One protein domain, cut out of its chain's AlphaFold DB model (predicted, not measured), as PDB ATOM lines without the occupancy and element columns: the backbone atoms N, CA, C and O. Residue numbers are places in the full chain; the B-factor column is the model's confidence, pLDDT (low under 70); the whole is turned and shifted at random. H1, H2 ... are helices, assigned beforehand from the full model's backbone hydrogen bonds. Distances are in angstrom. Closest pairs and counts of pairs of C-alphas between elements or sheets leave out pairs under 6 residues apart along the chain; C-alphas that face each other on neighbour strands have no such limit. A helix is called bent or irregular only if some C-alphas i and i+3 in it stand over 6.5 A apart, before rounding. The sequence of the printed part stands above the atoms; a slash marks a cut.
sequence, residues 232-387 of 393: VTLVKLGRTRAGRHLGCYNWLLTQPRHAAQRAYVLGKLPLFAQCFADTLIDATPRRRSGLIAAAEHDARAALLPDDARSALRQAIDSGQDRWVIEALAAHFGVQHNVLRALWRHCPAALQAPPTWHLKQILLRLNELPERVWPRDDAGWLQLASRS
ATOM      1  N   VAL A 232     263.075 265.734 468.635       93.75
ATOM      2  CA  VAL A 232     262.238 266.639 469.442       93.75
ATOM      3  C   VAL A 232     261.073 267.186 468.614       93.75
ATOM      4  O   VAL A 232     259.953 267.327 469.113       93.75
ATOM      5  N   THR A 233     261.312 267.471 467.342       94.06
ATOM      6  CA  THR A 233     260.322 267.939 466.374       94.06
ATOM      7  C   THR A 233     259.329 266.830 466.054       94.06
ATOM      8  O   THR A 233     258.126 267.089 466.067       94.06
ATOM      9  N   LEU A 234     259.796 265.589 465.881       93.75
ATOM     10  CA  LEU A 234     258.914 264.426 465.751       93.75
ATOM     11  C   LEU A 234     258.040 264.219 466.994       93.75
ATOM     12  O   LEU A 234     256.841 264.000 466.855       93.75
ATOM     13  N   VAL A 235     258.584 264.369 468.206       93.31
ATOM     14  CA  VAL A 235     257.798 264.279 469.450       93.31
ATOM     15  C   VAL A 235     256.729 265.372 469.515       93.31
ATOM     16  O   VAL A 235     255.595 265.101 469.910       93.31
ATOM     17  N   LYS A 236     257.054 266.609 469.123       92.94
ATOM     18  CA  LYS A 236     256.070 267.703 469.048       92.94
ATOM     19  C   LYS A 236     254.973 267.390 468.034       92.94
ATOM     20  O   LYS A 236     253.802 267.566 468.355       92.94
ATOM     21  N   LEU A 237     255.345 266.901 466.851       93.62
ATOM     22  CA  LEU A 237     254.404 266.520 465.803       93.62
ATOM     23  C   LEU A 237     253.499 265.359 466.243       93.62
ATOM     24  O   LEU A 237     252.287 265.437 466.064       93.62
ATOM     25  N   GLY A 238     254.059 264.340 466.897       90.75
ATOM     26  CA  GLY A 238     253.328 263.173 467.400       90.75
ATOM     27  C   GLY A 238     252.317 263.484 468.509       90.75
ATOM     28  O   GLY A 238     251.417 262.690 468.759       90.75
ATOM     29  N   ARG A 239     252.407 264.656 469.154       89.88
ATOM     30  CA  ARG A 239     251.374 265.158 470.086       89.88
ATOM     31  C   ARG A 239     250.172 265.781 469.375       89.88
ATOM     32  O   ARG A 239     249.192 266.136 470.027       89.88
ATOM     33  N   THR A 240     250.250 265.959 468.062       89.94
ATOM     34  CA  THR A 240     249.175 266.515 467.240       89.94
ATOM     35  C   THR A 240     248.425 265.398 466.520       89.94
ATOM     36  O   THR A 240     248.910 264.277 466.399       89.94
ATOM     37  N   ARG A 241     247.243 265.710 465.979       86.69
ATOM     38  CA  ARG A 241     246.489 264.778 465.120       86.69
ATOM     39  C   ARG A 241     246.924 264.829 463.648       86.69
ATOM     40  O   ARG A 241     246.272 264.233 462.800       86.69
ATOM     41  N   ALA A 242     248.004 265.544 463.325       85.38
ATOM     42  CA  ALA A 242     248.506 265.644 461.957       85.38
ATOM     43  C   ALA A 242     249.280 264.395 461.497       85.38
ATOM     44  O   ALA A 242     249.567 264.284 460.311       85.38
ATOM     45  N   GLY A 243     249.589 263.456 462.400       87.00
ATOM     46  CA  GLY A 243     250.411 262.282 462.088       87.00
ATOM     47  C   GLY A 243     251.843 262.660 461.694       87.00
ATOM     48  O   GLY A 243     252.291 263.784 461.924       87.00
ATOM     49  N   ARG A 244     252.567 261.735 461.067       90.62
ATOM     50  CA  ARG A 244     253.943 261.891 460.569       90.62
ATOM     51  C   ARG A 244     253.948 262.561 459.198       90.62
ATOM     52  O   ARG A 244     254.480 262.052 458.212       90.62
ATOM     53  N   HIS A 245     253.331 263.734 459.146       93.00
ATOM     54  CA  HIS A 245     253.235 264.565 457.956       93.00
ATOM     55  C   HIS A 245     254.520 265.375 457.752       93.00
ATOM     56  O   HIS A 245     254.833 266.271 458.541       93.00
ATOM     57  N   LEU A 246     255.241 265.114 456.660       93.69
ATOM     58  CA  LEU A 246     256.563 265.690 456.385       93.69
ATOM     59  C   LEU A 246     256.524 267.218 456.244       93.69
ATOM     60  O   LEU A 246     257.398 267.915 456.757       93.69
ATOM     61  N   GLY A 247     255.464 267.757 455.637       92.25
ATOM     62  CA  GLY A 247     255.258 269.207 455.562       92.25
ATOM     63  C   GLY A 247     255.050 269.881 456.920       92.25
ATOM     64  O   GLY A 247     255.615 270.943 457.176       92.25
ATOM     65  N   CYS A 248     254.307 269.246 457.831       92.62
ATOM     66  CA  CYS A 248     254.132 269.759 459.188       92.62
ATOM     67  C   CYS A 248     255.431 269.642 459.983       92.62
ATOM     68  O   CYS A 248     255.785 270.570 460.702       92.62
ATOM     69  N   TYR A 249     256.171 268.542 459.818       95.44
ATOM     70  CA  TYR A 249     257.508 268.395 460.387       95.44
ATOM     71  C   TYR A 249     258.424 269.554 459.960       95.44
ATOM     72  O   TYR A 249     258.959 270.249 460.822       95.44
ATOM     73  N   ASN A 250     258.526 269.841 458.657       92.88
ATOM     74  CA  ASN A 250     259.314 270.966 458.143       92.88
ATOM     75  C   ASN A 250     258.829 272.313 458.700       92.88
ATOM     76  O   ASN A 250     259.629 273.175 459.068       92.88
ATOM     77  N   TRP A 251     257.515 272.500 458.805       89.31
ATOM     78  CA  TRP A 251     256.920 273.711 459.363       89.31
ATOM     79  C   TRP A 251     257.260 273.918 460.845       89.31
ATOM     80  O   TRP A 251     257.497 275.048 461.272       89.31
ATOM     81  N   LEU A 252     257.356 272.848 461.631       90.06
ATOM     82  CA  LEU A 252     257.839 272.922 463.010       90.06
ATOM     83  C   LEU A 252     259.356 273.152 463.074       90.06
ATOM     84  O   LEU A 252     259.816 273.963 463.879       90.06
ATOM     85  N   LEU A 253     260.121 272.464 462.223       91.00
ATOM     86  CA  LEU A 253     261.583 272.480 462.231       91.00
ATOM     87  C   LEU A 253     262.159 273.845 461.837       91.00
ATOM     88  O   LEU A 253     263.074 274.344 462.485       91.00
ATOM     89  N   THR A 254     261.601 274.469 460.797       85.38
ATOM     90  CA  THR A 254     262.086 275.742 460.227       85.38
ATOM     91  C   THR A 254     261.986 276.931 461.186       85.38
ATOM     92  O   THR A 254     262.648 277.947 460.976       85.38
ATOM     93  N   GLN A 255     261.197 276.821 462.260       80.69
ATOM     94  CA  GLN A 255     261.107 277.836 463.310       80.69
ATOM     95  C   GLN A 255     261.146 277.213 464.715       80.69
ATOM     96  O   GLN A 255     260.129 277.150 465.416       80.69
ATOM     97  N   PRO A 256     262.335 276.807 465.190       78.44
ATOM     98  CA  PRO A 256     262.467 276.027 466.419       78.44
ATOM     99  C   PRO A 256     261.991 276.782 467.668       78.44
ATOM    100  O   PRO A 256     261.443 276.162 468.583       78.44
ATOM    101  N   ARG A 257     262.129 278.119 467.687       77.56
ATOM    102  CA  ARG A 257     261.665 278.990 468.785       77.56
ATOM    103  C   ARG A 257     260.150 278.914 469.002       77.56
ATOM    104  O   ARG A 257     259.704 278.961 470.141       77.56
ATOM    105  N   HIS A 258     259.381 278.732 467.928       77.44
ATOM    106  CA  HIS A 258     257.913 278.716 467.953       77.44
ATOM    107  C   HIS A 258     257.330 277.313 467.756       77.44
ATOM    108  O   HIS A 258     256.115 277.137 467.764       77.44
ATOM    109  N   ALA A 259     258.172 276.286 467.623       82.94
ATOM    110  CA  ALA A 259     257.743 274.923 467.328       82.94
ATOM    111  C   ALA A 259     256.714 274.371 468.336       82.94
ATOM    112  O   ALA A 259     255.811 273.638 467.949       82.94
ATOM    113  N   ALA A 260     256.808 274.726 469.624       83.19
ATOM    114  CA  ALA A 260     255.819 274.305 470.622       83.19
ATOM    115  C   ALA A 260     254.441 274.948 470.385       83.19
ATOM    116  O   ALA A 260     253.419 274.270 470.448       83.19
ATOM    117  N   GLN A 261     254.419 276.242 470.058       79.44
ATOM    118  CA  GLN A 261     253.192 276.969 469.755       79.44
ATOM    119  C   GLN A 261     252.579 276.498 468.432       79.44
ATOM    120  O   GLN A 261     251.383 276.233 468.360       79.44
ATOM    121  N   ARG A 262     253.401 276.328 467.393       86.75
ATOM    122  CA  ARG A 262     252.986 275.757 466.107       86.75
ATOM    123  C   ARG A 262     252.368 274.372 466.281       86.75
ATOM    124  O   ARG A 262     251.305 274.106 465.728       86.75
ATOM    125  N   ALA A 263     252.972 273.523 467.114       88.69
ATOM    126  CA  ALA A 263     252.407 272.221 467.456       88.69
ATOM    127  C   ALA A 263     251.076 272.342 468.222       88.69
ATOM    128  O   ALA A 263     250.160 271.568 467.962       88.69
ATOM    129  N   TYR A 264     250.925 273.327 469.114       86.44
ATOM    130  CA  TYR A 264     249.647 273.607 469.779       86.44
ATOM    131  C   TYR A 264     248.551 274.008 468.777       86.44
ATOM    132  O   TYR A 264     247.472 273.416 468.794       86.44
ATOM    133  N   VAL A 265     248.840 274.938 467.858       86.00
ATOM    134  CA  VAL A 265     247.907 275.347 466.792       86.00
ATOM    135  C   VAL A 265     247.526 274.148 465.924       86.00
ATOM    136  O   VAL A 265     246.344 273.894 465.710       86.00
ATOM    137  N   LEU A 266     248.509 273.359 465.485       89.50
ATOM    138  CA  LEU A 266     248.286 272.148 464.691       89.50
ATOM    139  C   LEU A 266     247.468 271.092 465.449       89.50
ATOM    140  O   LEU A 266     246.652 270.392 464.859       89.50
ATOM    141  N   GLY A 267     247.646 270.989 466.769       89.31
ATOM    142  CA  GLY A 267     246.842 270.123 467.628       89.31
ATOM    143  C   GLY A 267     245.379 270.563 467.735       89.31
ATOM    144  O   GLY A 267     244.497 269.710 467.817       89.31
ATOM    145  N   LYS A 268     245.108 271.875 467.708       87.62
ATOM    146  CA  LYS A 268     243.746 272.443 467.714       87.62
ATOM    147  C   LYS A 268     243.070 272.379 466.350       87.62
ATOM    148  O   LYS A 268     241.869 272.141 466.273       87.62
ATOM    149  N   LEU A 269     243.846 272.569 465.289       89.25
ATOM    150  CA  LEU A 269     243.384 272.681 463.912       89.25
ATOM    151  C   LEU A 269     244.116 271.692 462.981       89.25
ATOM    152  O   LEU A 269     244.739 272.113 462.005       89.25
ATOM    153  N   PRO A 270     244.035 270.371 463.227       89.75
ATOM    154  CA  PRO A 270     244.727 269.377 462.405       89.75
ATOM    155  C   PRO A 270     244.237 269.362 460.953       89.75
ATOM    156  O   PRO A 270     245.008 269.029 460.055       89.75
ATOM    157  N   LEU A 271     243.000 269.802 460.701       90.06
ATOM    158  CA  LEU A 271     242.456 269.920 459.350       90.06
ATOM    159  C   LEU A 271     243.209 270.936 458.464       90.06
ATOM    160  O   LEU A 271     243.133 270.861 457.244       90.06
ATOM    161  N   PHE A 272     243.964 271.860 459.073       89.62
ATOM    162  CA  PHE A 272     244.773 272.870 458.384       89.62
ATOM    163  C   PHE A 272     246.228 272.413 458.170       89.62
ATOM    164  O   PHE A 272     247.044 273.206 457.708       89.62
ATOM    165  N   ALA A 273     246.578 271.156 458.476       90.12
ATOM    166  CA  ALA A 273     247.944 270.631 458.357       90.12
ATOM    167  C   ALA A 273     248.583 270.908 456.983       90.12
ATOM    168  O   ALA A 273     249.679 271.467 456.914       90.12
ATOM    169  N   GLN A 274     247.866 270.607 455.893       87.44
ATOM    170  CA  GLN A 274     248.342 270.879 454.535       87.44
ATOM    171  C   GLN A 274     248.495 272.386 454.268       87.44
ATOM    172  O   GLN A 274     249.487 272.805 453.678       87.44
ATOM    173  N   CYS A 275     247.575 273.214 454.771       86.06
ATOM    174  CA  CYS A 275     247.668 274.671 454.657       86.06
ATOM    175  C   CYS A 275     248.929 275.204 455.348       86.06
ATOM    176  O   CYS A 275     249.624 276.044 454.783       86.06
ATOM    177  N   PHE A 276     249.251 274.714 456.548       86.12
ATOM    178  CA  PHE A 276     250.468 275.111 457.256       86.12
ATOM    179  C   PHE A 276     251.728 274.657 456.515       86.12
ATOM    180  O   PHE A 276     252.663 275.447 456.373       86.12
ATOM    181  N   ALA A 277     251.733 273.437 455.974       85.50
ATOM    182  CA  ALA A 277     252.822 272.937 455.138       85.50
ATOM    183  C   ALA A 277     253.022 273.780 453.865       85.50
ATOM    184  O   ALA A 277     254.156 274.094 453.510       85.50
ATOM    185  N   ASP A 278     251.945 274.204 453.202       81.00
ATOM    186  CA  ASP A 278     252.020 275.014 451.981       81.00
ATOM    187  C   ASP A 278     252.656 276.395 452.211       81.00
ATOM    188  O   ASP A 278     253.319 276.912 451.312       81.00
ATOM    189  N   THR A 279     252.574 276.954 453.427       73.50
ATOM    190  CA  THR A 279     253.234 278.236 453.758       73.50
ATOM    191  C   THR A 279     254.771 278.198 453.688       73.50
ATOM    192  O   THR A 279     255.413 279.249 453.798       73.50
ATOM    193  N   LEU A 280     255.376 277.013 453.515       63.62
ATOM    194  CA  LEU A 280     256.825 276.810 453.408       63.62
ATOM    195  C   LEU A 280     257.431 277.256 452.072       63.62
ATOM    196  O   LEU A 280     258.549 277.770 452.073       63.62
ATOM    197  N   ILE A 281     256.724 277.093 450.943       52.94
ATOM    198  CA  ILE A 281     257.231 277.497 449.608       52.94
ATOM    199  C   ILE A 281     257.595 278.982 449.573       52.94
ATOM    200  O   ILE A 281     258.491 279.422 448.858       52.94
ATOM    201  N   ASP A 282     256.937 279.745 450.424       48.19
ATOM    202  CA  ASP A 282     257.092 281.172 450.552       48.19
ATOM    203  C   ASP A 282     258.301 281.628 451.404       48.19
ATOM    204  O   ASP A 282     258.432 282.827 451.684       48.19
ATOM    205  N   ALA A 283     259.162 280.707 451.867       40.53
ATOM    206  CA  ALA A 283     260.201 280.965 452.877       40.53
ATOM    207  C   ALA A 283     261.671 280.695 452.453       40.53
ATOM    208  O   ALA A 283     262.556 280.674 453.306       40.53
ATOM    209  N   THR A 284     261.983 280.509 451.163       37.38
ATOM    210  CA  THR A 284     263.323 280.063 450.698       37.38
ATOM    211  C   THR A 284     264.426 281.149 450.669       37.38
ATOM    212  O   THR A 284     264.100 282.325 450.496       37.38
ATOM    213  N   PRO A 285     265.738 280.806 450.772       37.44
ATOM    214  CA  PRO A 285     266.777 281.753 451.216       37.44
ATOM    215  C   PRO A 285     267.535 282.565 450.141       37.44
ATOM    216  O   PRO A 285     268.123 283.578 450.511       37.44
ATOM    217  N   ARG A 286     267.575 282.176 448.849       37.97
ATOM    218  CA  ARG A 286     268.387 282.888 447.815       37.97
ATOM    219  C   ARG A 286     267.608 283.719 446.793       37.97
ATOM    220  O   ARG A 286     268.156 284.621 446.172       37.97
ATOM    221  N   ARG A 287     266.297 283.544 446.736       36.94
ATOM    222  CA  ARG A 287     265.362 284.619 446.413       36.94
ATOM    223  C   ARG A 287     264.364 284.631 447.549       36.94
ATOM    224  O   ARG A 287     263.430 283.837 447.563       36.94
ATOM    225  N   ARG A 288     264.577 285.511 448.528       39.09
ATOM    226  CA  ARG A 288     263.462 285.932 449.374       39.09
ATOM    227  C   ARG A 288     262.465 286.597 448.420       39.09
ATOM    228  O   ARG A 288     262.792 287.654 447.900       39.09
ATOM    229  N   SER A 289     261.341 285.950 448.106       35.22
ATOM    230  CA  SER A 289     260.081 286.548 447.610       35.22
ATOM    231  C   SER A 289     259.034 285.432 447.442       35.22
ATOM    232  O   SER A 289     259.399 284.347 447.008       35.22
ATOM    233  N   GLY A 290     257.751 285.571 447.799       35.44
ATOM    234  CA  GLY A 290     256.937 286.794 447.930       35.44
ATOM    235  C   GLY A 290     255.948 286.770 449.101       35.44
ATOM    236  O   GLY A 290     254.831 287.259 449.011       35.44
ATOM    237  N   LEU A 291     256.372 286.195 450.222       38.09
ATOM    238  CA  LEU A 291     255.687 286.320 451.513       38.09
ATOM    239  C   LEU A 291     256.664 286.797 452.595       38.09
ATOM    240  O   LEU A 291     256.283 287.446 453.557       38.09
ATOM    241  N   ILE A 292     257.952 286.462 452.440       36.72
ATOM    242  CA  ILE A 292     259.078 287.050 453.195       36.72
ATOM    243  C   ILE A 292     259.787 288.160 452.377       36.72
ATOM    244  O   ILE A 292     260.669 288.830 452.896       36.72
ATOM    245  N   ALA A 293     259.386 288.425 451.123       36.09
ATOM    246  CA  ALA A 293     259.824 289.626 450.386       36.09
ATOM    247  C   ALA A 293     258.736 290.217 449.479       36.09
ATOM    248  O   ALA A 293     258.955 290.456 448.294       36.09
ATOM    249  N   ALA A 294     257.564 290.448 450.062       36.34
ATOM    250  CA  ALA A 294     256.582 291.409 449.564       36.34
ATOM    251  C   ALA A 294     256.763 292.755 450.296       36.34
ATOM    252  O   ALA A 294     255.811 293.336 450.797       36.34
ATOM    253  N   ALA A 295     258.018 293.193 450.450       38.88
ATOM    254  CA  ALA A 295     258.346 294.437 451.141       38.88
ATOM    255  C   ALA A 295     259.047 295.472 450.246       38.88
ATOM    256  O   ALA A 295     258.956 296.643 450.575       38.88
ATOM    257  N   GLU A 296     259.705 295.112 449.128       36.44
ATOM    258  CA  GLU A 296     260.528 296.101 448.389       36.44
ATOM    259  C   GLU A 296     260.676 295.898 446.857       36.44
ATOM    260  O   GLU A 296     261.715 296.236 446.288       36.44
ATOM    261  N   HIS A 297     259.668 295.412 446.118       31.52
ATOM    262  CA  HIS A 297     259.661 295.704 444.669       31.52
ATOM    263  C   HIS A 297     258.264 295.788 444.055       31.52
ATOM    264  O   HIS A 297     257.497 294.831 444.052       31.52
ATOM    265  N   ASP A 298     257.979 296.979 443.550       29.22
ATOM    266  CA  ASP A 298     256.669 297.591 443.389       29.22
ATOM    267  C   ASP A 298     255.949 297.280 442.065       29.22
ATOM    268  O   ASP A 298     256.558 296.941 441.051       29.22
ATOM    269  N   ALA A 299     254.638 297.552 442.087       32.94
ATOM    270  CA  ALA A 299     253.766 297.865 440.949       32.94
ATOM    271  C   ALA A 299     253.443 296.754 439.917       32.94
ATOM    272  O   ALA A 299     254.034 296.722 438.837       32.94
ATOM    273  N   ARG A 300     252.388 295.946 440.192       34.16
ATOM    274  CA  ARG A 300     251.291 295.515 439.254       34.16
ATOM    275  C   ARG A 300     250.586 294.167 439.570       34.16
ATOM    276  O   ARG A 300     250.199 293.453 438.649       34.16
ATOM    277  N   ALA A 301     250.310 293.806 440.827       32.47
ATOM    278  CA  ALA A 301     249.470 292.622 441.114       32.47
ATOM    279  C   ALA A 301     248.481 292.861 442.271       32.47
ATOM    280  O   ALA A 301     248.669 292.409 443.393       32.47
ATOM    281  N   ALA A 302     247.419 293.609 441.983       34.12
ATOM    282  CA  ALA A 302     246.564 294.295 442.950       34.12
ATOM    283  C   ALA A 302     245.327 293.516 443.470       34.12
ATOM    284  O   ALA A 302     244.275 294.133 443.607       34.12
ATOM    285  N   LEU A 303     245.369 292.198 443.733       42.94
ATOM    286  CA  LEU A 303     244.125 291.458 444.075       42.94
ATOM    287  C   LEU A 303     244.186 290.399 445.204       42.94
ATOM    288  O   LEU A 303     243.238 289.630 445.356       42.94
ATOM    289  N   LEU A 304     245.213 290.375 446.060       44.31
ATOM    290  CA  LEU A 304     245.163 289.671 447.360       44.31
ATOM    291  C   LEU A 304     245.709 290.598 448.469       44.31
ATOM    292  O   LEU A 304     246.758 291.193 448.240       44.31
ATOM    293  N   PRO A 305     245.061 290.741 449.646       52.31
ATOM    294  CA  PRO A 305     245.583 291.588 450.727       52.31
ATOM    295  C   PRO A 305     246.790 290.947 451.444       52.31
ATOM    296  O   PRO A 305     246.666 289.860 452.015       52.31
ATOM    297  N   ASP A 306     247.938 291.633 451.456       42.53
ATOM    298  CA  ASP A 306     249.192 291.216 452.118       42.53
ATOM    299  C   ASP A 306     249.103 291.175 453.660       42.53
ATOM    300  O   ASP A 306     249.844 290.441 454.329       42.53
ATOM    301  N   ASP A 307     248.124 291.875 454.233       48.53
ATOM    302  CA  ASP A 307     247.927 291.993 455.679       48.53
ATOM    303  C   ASP A 307     247.605 290.651 456.346       48.53
ATOM    304  O   ASP A 307     248.147 290.337 457.401       48.53
ATOM    305  N   ALA A 308     246.782 289.803 455.716       45.00
ATOM    306  CA  ALA A 308     246.316 288.540 456.304       45.00
ATOM    307  C   ALA A 308     247.439 287.503 456.472       45.00
ATOM    308  O   ALA A 308     247.383 286.611 457.320       45.00
ATOM    309  N   ARG A 309     248.479 287.618 455.650       48.41
ATOM    310  CA  ARG A 309     249.546 286.631 455.520       48.41
ATOM    311  C   ARG A 309     250.757 286.983 456.383       48.41
ATOM    312  O   ARG A 309     251.323 286.106 457.038       48.41
ATOM    313  N   SER A 310     251.084 288.275 456.429       47.66
ATOM    314  CA  SER A 310     251.949 288.870 457.452       47.66
ATOM    315  C   SER A 310     251.358 288.634 458.845       47.66
ATOM    316  O   SER A 310     252.053 288.180 459.758       47.66
ATOM    317  N   ALA A 311     250.032 288.787 458.960       50.53
ATOM    318  CA  ALA A 311     249.321 288.562 460.200       50.53
ATOM    319  C   ALA A 311     249.350 287.109 460.678       50.53
ATOM    320  O   ALA A 311     249.695 286.837 461.821       50.53
ATOM    321  N   LEU A 312     249.059 286.143 459.803       48.50
ATOM    322  CA  LEU A 312     249.080 284.730 460.187       48.50
ATOM    323  C   LEU A 312     250.450 284.308 460.736       48.50
ATOM    324  O   LEU A 312     250.523 283.586 461.728       48.50
ATOM    325  N   ARG A 313     251.536 284.791 460.122       50.28
ATOM    326  CA  ARG A 313     252.908 284.498 460.551       50.28
ATOM    327  C   ARG A 313     253.207 285.092 461.907       50.28
ATOM    328  O   ARG A 313     253.495 284.343 462.828       50.28
ATOM    329  N   GLN A 314     253.012 286.393 462.071       49.75
ATOM    330  CA  GLN A 314     253.242 287.030 463.357       49.75
ATOM    331  C   GLN A 314     252.281 286.454 464.436       49.75
ATOM    332  O   GLN A 314     252.627 286.484 465.616       49.75
ATOM    333  N   ALA A 315     251.130 285.846 464.084       49.88
ATOM    334  CA  ALA A 315     250.175 285.211 465.020       49.88
ATOM    335  C   ALA A 315     250.651 283.866 465.522       49.88
ATOM    336  O   ALA A 315     250.649 283.579 466.723       49.88
ATOM    337  N   ILE A 316     251.104 283.062 464.570       49.69
ATOM    338  CA  ILE A 316     251.815 281.820 464.815       49.69
ATOM    339  C   ILE A 316     253.122 282.090 465.576       49.69
ATOM    340  O   ILE A 316     253.551 281.230 466.337       49.69
ATOM    341  N   ASP A 317     253.703 283.282 465.441       45.53
ATOM    342  CA  ASP A 317     254.943 283.665 466.117       45.53
ATOM    343  C   ASP A 317     254.700 284.319 467.509       45.53
ATOM    344  O   ASP A 317     255.636 284.399 468.305       45.53
ATOM    345  N   SER A 318     253.469 284.749 467.858       46.22
ATOM    346  CA  SER A 318     253.155 285.546 469.077       46.22
ATOM    347  C   SER A 318     252.182 284.933 470.103       46.22
ATOM    348  O   SER A 318     251.878 285.564 471.116       46.22
ATOM    349  N   GLY A 319     251.696 283.709 469.907       49.91
ATOM    350  CA  GLY A 319     250.907 282.985 470.918       49.91
ATOM    351  C   GLY A 319     249.411 283.291 470.981       49.91
ATOM    352  O   GLY A 319     248.761 282.830 471.916       49.91
ATOM    353  N   GLN A 320     248.841 284.064 470.050       62.72
ATOM    354  CA  GLN A 320     247.462 284.547 470.193       62.72
ATOM    355  C   GLN A 320     246.445 283.752 469.360       62.72
ATOM    356  O   GLN A 320     246.287 283.985 468.161       62.72
ATOM    357  N   ASP A 321     245.676 282.881 470.026       69.56
ATOM    358  CA  ASP A 321     244.588 282.073 469.439       69.56
ATOM    359  C   ASP A 321     243.605 282.920 468.621       69.56
ATOM    360  O   ASP A 321     243.220 282.562 467.506       69.56
ATOM    361  N   ARG A 322     243.225 284.088 469.159       70.00
ATOM    362  CA  ARG A 322     242.308 285.027 468.500       70.00
ATOM    363  C   ARG A 322     242.821 285.437 467.128       70.00
ATOM    364  O   ARG A 322     242.048 285.489 466.179       70.00
ATOM    365  N   TRP A 323     244.107 285.722 467.035       66.94
ATOM    366  CA  TRP A 323     244.657 286.301 465.833       66.94
ATOM    367  C   TRP A 323     244.996 285.258 464.768       66.94
ATOM    368  O   TRP A 323     244.813 285.512 463.582       66.94
ATOM    369  N   VAL A 324     245.356 284.035 465.176       71.88
ATOM    370  CA  VAL A 324     245.430 282.886 464.257       71.88
ATOM    371  C   VAL A 324     244.065 282.641 463.604       71.88
ATOM    372  O   VAL A 324     243.980 282.459 462.392       71.88
ATOM    373  N   ILE A 325     242.986 282.692 464.391       76.38
ATOM    374  CA  ILE A 325     241.612 282.565 463.893       76.38
ATOM    375  C   ILE A 325     241.262 283.694 462.918       76.38
ATOM    376  O   ILE A 325     240.673 283.421 461.875       76.38
ATOM    377  N   GLU A 326     241.620 284.942 463.235       73.88
ATOM    378  CA  GLU A 326     241.402 286.108 462.365       73.88
ATOM    379  C   GLU A 326     242.164 286.005 461.046       73.88
ATOM    380  O   GLU A 326     241.586 286.181 459.973       73.88
ATOM    381  N   ALA A 327     243.428 285.611 461.100       72.69
ATOM    382  CA  ALA A 327     244.253 285.490 459.915       72.69
ATOM    383  C   ALA A 327     243.828 284.316 459.013       72.69
ATOM    384  O   ALA A 327     243.775 284.464 457.791       72.69
ATOM    385  N   LEU A 328     243.450 283.169 459.589       80.88
ATOM    386  CA  LEU A 328     242.889 282.051 458.821       80.88
ATOM    387  C   LEU A 328     241.520 282.406 458.226       80.88
ATOM    388  O   LEU A 328     241.268 282.117 457.058       80.88
ATOM    389  N   ALA A 329     240.645 283.062 458.991       79.69
ATOM    390  CA  ALA A 329     239.349 283.523 458.497       79.69
ATOM    391  C   ALA A 329     239.514 284.456 457.286       79.69
ATOM    392  O   ALA A 329     238.866 284.248 456.259       79.69
ATOM    393  N   ALA A 330     240.451 285.405 457.363       76.00
ATOM    394  CA  ALA A 330     240.803 286.283 456.252       76.00
ATOM    395  C   ALA A 330     241.394 285.514 455.057       76.00
ATOM    396  O   ALA A 330     240.973 285.736 453.924       76.00
ATOM    397  N   HIS A 331     242.316 284.571 455.294       78.62
ATOM    398  CA  HIS A 331     242.930 283.756 454.238       78.62
ATOM    399  C   HIS A 331     241.895 282.954 453.434       78.62
ATOM    400  O   HIS A 331     241.979 282.870 452.207       78.62
ATOM    401  N   PHE A 332     240.907 282.376 454.118       81.50
ATOM    402  CA  PHE A 332     239.870 281.557 453.490       81.50
ATOM    403  C   PHE A 332     238.631 282.351 453.050       81.50
ATOM    404  O   PHE A 332     237.817 281.810 452.302       81.50
ATOM    405  N   GLY A 333     238.501 283.620 453.450       82.44
ATOM    406  CA  GLY A 333     237.351 284.467 453.124       82.44
ATOM    407  C   GLY A 333     236.073 284.067 453.869       82.44
ATOM    408  O   GLY A 333     234.988 284.113 453.297       82.44
ATOM    409  N   VAL A 334     236.196 283.640 455.128       87.31
ATOM    410  CA  VAL A 334     235.078 283.165 455.963       87.31
ATOM    411  C   VAL A 334     234.962 283.965 457.255       87.31
ATOM    412  O   VAL A 334     235.885 284.665 457.661       87.31
ATOM    413  N   GLN A 335     233.824 283.866 457.938       86.31
ATOM    414  CA  GLN A 335     233.636 284.517 459.230       86.31
ATOM    415  C   GLN A 335     234.461 283.836 460.332       86.31
ATOM    416  O   GLN A 335     234.534 282.611 460.425       86.31
ATOM    417  N   HIS A 336     234.985 284.636 461.265       83.50
ATOM    418  CA  HIS A 336     235.720 284.180 462.453       83.50
ATOM    419  C   HIS A 336     235.006 283.089 463.253       83.50
ATOM    420  O   HIS A 336     235.651 282.216 463.828       83.50
ATOM    421  N   ASN A 337     233.674 283.139 463.309       84.94
ATOM    422  CA  ASN A 337     232.877 282.182 464.069       84.94
ATOM    423  C   ASN A 337     232.985 280.760 463.504       84.94
ATOM    424  O   ASN A 337     233.002 279.819 464.295       84.94
ATOM    425  N   VAL A 338     233.169 280.609 462.187       90.25
ATOM    426  CA  VAL A 338     233.414 279.305 461.552       90.25
ATOM    427  C   VAL A 338     234.695 278.689 462.119       90.25
ATOM    428  O   VAL A 338     234.710 277.560 462.604       90.25
ATOM    429  N   LEU A 339     235.767 279.480 462.145       88.94
ATOM    430  CA  LEU A 339     237.079 279.063 462.638       88.94
ATOM    431  C   LEU A 339     237.078 278.851 464.158       88.94
ATOM    432  O   LEU A 339     237.683 277.896 464.631       88.94
ATOM    433  N   ARG A 340     236.347 279.665 464.934       87.31
ATOM    434  CA  ARG A 340     236.157 279.443 466.383       87.31
ATOM    435  C   ARG A 340     235.391 278.160 466.682       87.31
ATOM    436  O   ARG A 340     235.683 277.498 467.678       87.31
ATOM    437  N   ALA A 341     234.393 277.815 465.872       87.19
ATOM    438  CA  ALA A 341     233.668 276.559 466.016       87.19
ATOM    439  C   ALA A 341     234.604 275.368 465.761       87.19
ATOM    440  O   ALA A 341     234.714 274.500 466.626       87.19
ATOM    441  N   LEU A 342     235.374 275.400 464.668       89.75
ATOM    442  CA  LEU A 342     236.368 274.368 464.344       89.75
ATOM    443  C   LEU A 342     237.507 274.279 465.370       89.75
ATOM    444  O   LEU A 342     237.960 273.187 465.690       89.75
ATOM    445  N   TRP A 343     237.937 275.408 465.941       87.88
ATOM    446  CA  TRP A 343     238.941 275.442 467.011       87.88
ATOM    447  C   TRP A 343     238.470 274.725 468.282       87.88
ATOM    448  O   TRP A 343     239.265 274.107 468.991       87.88
ATOM    449  N   ARG A 344     237.169 274.821 468.593       86.00
ATOM    450  CA  ARG A 344     236.556 274.123 469.732       86.00
ATOM    451  C   ARG A 344     236.330 272.645 469.417       86.00
ATOM    452  O   ARG A 344     236.628 271.802 470.257       86.00
ATOM    453  N   HIS A 345     235.823 272.352 468.221       86.81
ATOM    454  CA  HIS A 345     235.462 271.008 467.780       86.81
ATOM    455  C   HIS A 345     235.891 270.796 466.327       86.81
ATOM    456  O   HIS A 345     235.138 271.049 465.389       86.81
ATOM    457  N   CYS A 346     237.121 270.318 466.148       87.62
ATOM    458  CA  CYS A 346     237.638 269.953 464.837       87.62
ATOM    459  C   CYS A 346     237.127 268.553 464.452       87.62
ATOM    460  O   CYS A 346     237.447 267.592 465.165       87.62
ATOM    461  N   PRO A 347     236.382 268.397 463.342       88.75
ATOM    462  CA  PRO A 347     235.886 267.095 462.909       88.75
ATOM    463  C   PRO A 347     237.044 266.198 462.467       88.75
ATOM    464  O   PRO A 347     237.857 266.588 461.630       88.75
ATOM    465  N   ALA A 348     237.119 264.986 463.020       85.00
ATOM    466  CA  ALA A 348     238.168 264.028 462.672       85.00
ATOM    467  C   ALA A 348     237.974 263.446 461.262       85.00
ATOM    468  O   ALA A 348     238.955 263.217 460.559       85.00
ATOM    469  N   ALA A 349     236.718 263.277 460.830       86.44
ATOM    470  CA  ALA A 349     236.359 262.677 459.543       86.44
ATOM    471  C   ALA A 349     236.957 263.387 458.323       86.44
ATOM    472  O   ALA A 349     237.230 262.750 457.312       86.44
ATOM    473  N   LEU A 350     237.164 264.705 458.409       83.62
ATOM    474  CA  LEU A 350     237.726 265.484 457.307       83.62
ATOM    475  C   LEU A 350     239.230 265.264 457.118       83.62
ATOM    476  O   LEU A 350     239.757 265.633 456.072       83.62
ATOM    477  N   GLN A 351     239.913 264.674 458.104       83.75
ATOM    478  CA  GLN A 351     241.367 264.528 458.116       83.75
ATOM    479  C   GLN A 351     242.065 265.869 457.809       83.75
ATOM    480  O   GLN A 351     241.722 266.876 458.423       83.75
ATOM    481  N   ALA A 352     243.039 265.890 456.892       84.38
ATOM    482  CA  ALA A 352     243.730 267.088 456.416       84.38
ATOM    483  C   ALA A 352     243.619 267.176 454.883       84.38
ATOM    484  O   ALA A 352     244.532 266.737 454.180       84.38
ATOM    485  N   PRO A 353     242.496 267.686 454.346       86.81
ATOM    486  CA  PRO A 353     242.295 267.745 452.907       86.81
ATOM    487  C   PRO A 353     243.252 268.769 452.270       86.81
ATOM    488  O   PRO A 353     243.763 269.659 452.960       86.81
ATOM    489  N   PRO A 354     243.476 268.701 450.943       85.38
ATOM    490  CA  PRO A 354     244.230 269.724 450.229       85.38
ATOM    491  C   PRO A 354     243.696 271.134 450.515       85.38
ATOM    492  O   PRO A 354     242.481 271.334 450.571       85.38
ATOM    493  N   THR A 355     244.579 272.132 450.629       85.75
ATOM    494  CA  THR A 355     244.210 273.518 450.994       85.75
ATOM    495  C   THR A 355     243.082 274.092 450.128       85.75
ATOM    496  O   THR A 355     242.194 274.788 450.627       85.75
ATOM    497  N   TRP A 356     243.070 273.767 448.832       84.56
ATOM    498  CA  TRP A 356     242.013 274.203 447.916       84.56
ATOM    499  C   TRP A 356     240.644 273.598 448.260       84.56
ATOM    500  O   TRP A 356     239.634 274.293 448.162       84.56
ATOM    501  N   HIS A 357     240.597 272.328 448.673       88.56
ATOM    502  CA  HIS A 357     239.358 271.626 449.011       88.56
ATOM    503  C   HIS A 357     238.861 272.072 450.378       88.56
ATOM    504  O   HIS A 357     237.677 272.370 450.535       88.56
ATOM    505  N   LEU A 358     239.787 272.254 451.326       90.75
ATOM    506  CA  LEU A 358     239.488 272.875 452.609       90.75
ATOM    507  C   LEU A 358     238.791 274.227 452.426       90.75
ATOM    508  O   LEU A 358     237.763 274.480 453.049       90.75
ATOM    509  N   LYS A 359     239.300 275.078 451.529       88.88
ATOM    510  CA  LYS A 359     238.669 276.368 451.229       88.88
ATOM    511  C   LYS A 359     237.202 276.213 450.826       88.88
ATOM    512  O   LYS A 359     236.364 276.946 451.340       88.88
ATOM    513  N   GLN A 360     236.881 275.260 449.952       92.69
ATOM    514  CA  GLN A 360     235.498 275.030 449.522       92.69
ATOM    515  C   GLN A 360     234.607 274.558 450.675       92.69
ATOM    516  O   GLN A 360     233.496 275.060 450.837       92.69
ATOM    517  N   ILE A 361     235.114 273.655 451.519       93.31
ATOM    518  CA  ILE A 361     234.401 273.185 452.714       93.31
ATOM    519  C   ILE A 361     234.100 274.362 453.650       93.31
ATOM    520  O   ILE A 361     232.968 274.519 454.104       93.31
ATOM    521  N   LEU A 362     235.095 275.213 453.919       93.38
ATOM    522  CA  LEU A 362     234.946 276.370 454.804       93.38
ATOM    523  C   LEU A 362     233.959 277.401 454.246       93.38
ATOM    524  O   LEU A 362     233.126 277.902 455.000       93.38
ATOM    525  N   LEU A 363     234.014 277.693 452.944       92.62
ATOM    526  CA  LEU A 363     233.051 278.580 452.287       92.62
ATOM    527  C   LEU A 363     231.630 278.026 452.403       92.62
ATOM    528  O   LEU A 363     230.713 278.758 452.769       92.62
ATOM    529  N   ARG A 364     231.453 276.716 452.201       92.19
ATOM    530  CA  ARG A 364     230.142 276.083 452.332       92.19
ATOM    531  C   ARG A 364     229.617 276.108 453.766       92.19
ATOM    532  O   ARG A 364     228.433 276.359 453.973       92.19
ATOM    533  N   LEU A 365     230.475 275.889 454.762       92.88
ATOM    534  CA  LEU A 365     230.105 276.045 456.174       92.88
ATOM    535  C   LEU A 365     229.702 277.480 456.511       92.88
ATOM    536  O   LEU A 365     228.791 277.680 457.306       92.88
ATOM    537  N   ASN A 366     230.377 278.464 455.918       93.56
ATOM    538  CA  ASN A 366     230.127 279.883 456.150       93.56
ATOM    539  C   ASN A 366     228.752 280.342 455.631       93.56
ATOM    540  O   ASN A 366     228.182 281.291 456.159       93.56
ATOM    541  N   GLU A 367     228.206 279.656 454.625       92.25
ATOM    542  CA  GLU A 367     226.845 279.875 454.116       92.25
ATOM    543  C   GLU A 367     225.763 279.226 454.995       92.25
ATOM    544  O   GLU A 367     224.589 279.593 454.916       92.25
ATOM    545  N   LEU A 368     226.135 278.246 455.825       89.94
ATOM    546  CA  LEU A 368     225.206 277.470 456.637       89.94
ATOM    547  C   LEU A 368     225.163 277.992 458.081       89.94
ATOM    548  O   LEU A 368     226.206 278.172 458.712       89.94
ATOM    549  N   PRO A 369     223.971 278.155 458.682       87.50
ATOM    550  CA  PRO A 369     223.882 278.455 460.105       87.50
ATOM    551  C   PRO A 369     224.428 277.280 460.937       87.50
ATOM    552  O   PRO A 369     224.103 276.126 460.658       87.50
ATOM    553  N   GLU A 370     225.187 277.574 462.003       82.50
ATOM    554  CA  GLU A 370     225.905 276.583 462.843       82.50
ATOM    555  C   GLU A 370     225.008 275.428 463.328       82.50
ATOM    556  O   GLU A 370     225.428 274.279 463.392       82.50
ATOM    557  N   ARG A 371     223.719 275.693 463.581       85.94
ATOM    558  CA  ARG A 371     222.731 274.675 463.998       85.94
ATOM    559  C   ARG A 371     222.516 273.534 462.990       85.94
ATOM    560  O   ARG A 371     222.038 272.475 463.395       85.94
ATOM    561  N   VAL A 372     222.812 273.775 461.709       88.81
ATOM    562  CA  VAL A 372     222.649 272.837 460.578       88.81
ATOM    563  C   VAL A 372     223.981 272.171 460.217       88.81
ATOM    564  O   VAL A 372     224.033 271.339 459.316       88.81
ATOM    565  N   TRP A 373     225.072 272.513 460.904       91.44
ATOM    566  CA  TRP A 373     226.355 271.874 460.656       91.44
ATOM    567  C   TRP A 373     226.296 270.368 460.938       91.44
ATOM    568  O   TRP A 373     225.537 269.935 461.818       91.44
ATOM    569  N   PRO A 374     227.101 269.566 460.219       91.88
ATOM    570  CA  PRO A 374     227.176 268.138 460.468       91.88
ATOM    571  C   PRO A 374     227.552 267.830 461.918       91.88
ATOM    572  O   PRO A 374     228.424 268.475 462.505       91.88
ATOM    573  N   ARG A 375     226.885 266.830 462.496       89.50
ATOM    574  CA  ARG A 375     227.126 266.386 463.878       89.50
ATOM    575  C   ARG A 375     227.885 265.067 463.953       89.50
ATOM    576  O   ARG A 375     228.388 264.729 465.018       89.50
ATOM    577  N   ASP A 376     227.959 264.349 462.840       91.50
ATOM    578  CA  ASP A 376     228.574 263.038 462.705       91.50
ATOM    579  C   ASP A 376     229.546 262.990 461.519       91.50
ATOM    580  O   ASP A 376     229.551 263.854 460.634       91.50
ATOM    581  N   ASP A 377     230.389 261.961 461.508       90.75
ATOM    582  CA  ASP A 377     231.435 261.795 460.500       90.75
ATOM    583  C   ASP A 377     230.854 261.655 459.084       90.75
ATOM    584  O   ASP A 377     231.386 262.226 458.131       90.75
ATOM    585  N   ALA A 378     229.716 260.965 458.947       91.62
ATOM    586  CA  ALA A 378     229.032 260.788 457.669       91.62
ATOM    587  C   ALA A 378     228.563 262.127 457.076       91.62
ATOM    588  O   ALA A 378     228.787 262.390 455.892       91.62
ATOM    589  N   GLY A 379     227.967 263.005 457.890       92.44
ATOM    590  CA  GLY A 379     227.561 264.333 457.446       92.44
ATOM    591  C   GLY A 379     228.754 265.212 457.057       92.44
ATOM    592  O   GLY A 379     228.682 265.939 456.063       92.44
ATOM    593  N   TRP A 380     229.872 265.119 457.786       93.00
ATOM    594  CA  TRP A 380     231.106 265.836 457.447       93.00
ATOM    595  C   TRP A 380     231.695 265.373 456.107       93.00
ATOM    596  O   TRP A 380     232.034 266.208 455.265       93.00
ATOM    597  N   LEU A 381     231.744 264.064 455.856       90.88
ATOM    598  CA  LEU A 381     232.203 263.502 454.579       90.88
ATOM    599  C   LEU A 381     231.260 263.844 453.415       90.88
ATOM    600  O   LEU A 381     231.706 264.136 452.301       90.88
ATOM    601  N   GLN A 382     229.948 263.871 453.660       91.38
ATOM    602  CA  GLN A 382     228.967 264.297 452.661       91.38
ATOM    603  C   GLN A 382     229.128 265.780 452.305       91.38
ATOM    604  O   GLN A 382     229.039 266.156 451.136       91.38
ATOM    605  N   LEU A 383     229.388 266.636 453.295       91.44
ATOM    606  CA  LEU A 383     229.699 268.040 453.053       91.44
ATOM    607  C   LEU A 383     230.977 268.176 452.214       91.44
ATOM    608  O   LEU A 383     230.979 268.914 451.229       91.44
ATOM    609  N   ALA A 384     232.035 267.443 452.567       89.50
ATOM    610  CA  ALA A 384     233.309 267.477 451.856       89.50
ATOM    611  C   ALA A 384     233.177 267.046 450.391       89.50
ATOM    612  O   ALA A 384     233.609 267.773 449.499       89.50
ATOM    613  N   SER A 385     232.527 265.910 450.129       88.12
ATOM    614  CA  SER A 385     232.306 265.402 448.765       88.12
ATOM    615  C   SER A 385     231.472 266.347 447.893       88.12
ATOM    616  O   SER A 385     231.735 266.476 446.702       88.12
ATOM    617  N   ARG A 386     230.505 267.065 448.476       87.44
ATOM    618  CA  ARG A 386     229.712 268.088 447.771       87.44
ATOM    619  C   ARG A 386     230.457 269.405 447.552       87.44
ATOM    620  O   ARG A 386     229.996 270.232 446.775       87.44
ATOM    621  N   SER A 387     231.582 269.607 448.232       84.44
ATOM    622  CA  SER A 387     232.381 270.838 448.178       84.44
ATOM    623  C   SER A 387     233.492 270.770 447.118       84.44
ATOM    624  O   SER A 387     234.563 271.344 447.297       84.44
TER     625      SER A 387
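This is residues 232 to 387 of the 393 residues of an uncharacterized protein of Burkholderiales bacterium (UniProt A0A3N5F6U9). Nine mostly crossed helices make one compact body, and a long loop before H5 reaches out from it, with residues 298 to 303 sticking out. H1, H2 and H3 cluster at one side, H4 lies near the middle, the helical hairpin H5 and H6 covers another side, followed by H7, and H8 and H9 cross at the far end. The printed part has 156 residues, all helix in class, with nine named helices in the order H1 to H9 and no named strand. The radius of gyration of the C-alphas is 16.0 A, and the spans are 46 by 41 by 26 A.

H1, residues 232 to 238, touches H3, residues 259 to 268, the same way at a shallow tilt of 1 degrees; their closest C-alphas, Lys 236 and Ala 263, are 6.0 A apart. H2, residues 246 to 253, touches H4, residues 270 to 278, about perpendicular at 80 degrees, closest at the C-alphas of Gly 247 and Ala 277, 4.5 A. H5, residues 307 to 318, and H6, residues 321 to 332, form a hairpin at a shallow tilt of 29 degrees, opposite ways, closest at the C-alphas of Leu 312 and Ala 327, 4.9 A. H5 touches H3 with residues 316 to 317 alone, closest at the C-alphas of Arg 262 and Ile 316, 6.3 A. H7, residues 336 to 344, touches H6 at a steep tilt of 57 degrees, closest at the C-alphas of Ala 329 and His 336, 5.4 A. H8, residues 355 to 367, is the hub and touches H4 with residues 355 to 358 alone, closest at the C-alphas of Cys 275 and Thr 355, 5.2 A. H9, residues 377 to 386, only just touches H8, with 3 pairs of C-alphas within 8 A, closest at Ile 361 and Ala 384, 5.9 A. H1 and H9 are apart. Every O i to N i+4 pair is within hydrogen-bond range in H1, H2, H3, H5, H6, H7, H8 and H9; in H4 it is 3 of 5.

H1 begins at C-alpha 232, (262.238, 266.639, 469.442). H3 is 14.2 A long, H5 15.8 A, H6 16.6 A, H8 18.8 A and H9 14.3 A. H4, 13.9 A, is irregular: C-alphas 271 and 274 are 7.7 A apart. H9 ends at C-alpha 386, (229.712, 268.088, 447.771).

The C-alphas farthest apart are those of Arg 286 and Arg 371, 49.1 A. The printed part has no cut. The link from H4 to H5, 28 residues, is long. Mean pLDDT of the printed part is 75.3; residues 280 to 321 and residue 323 are under 70.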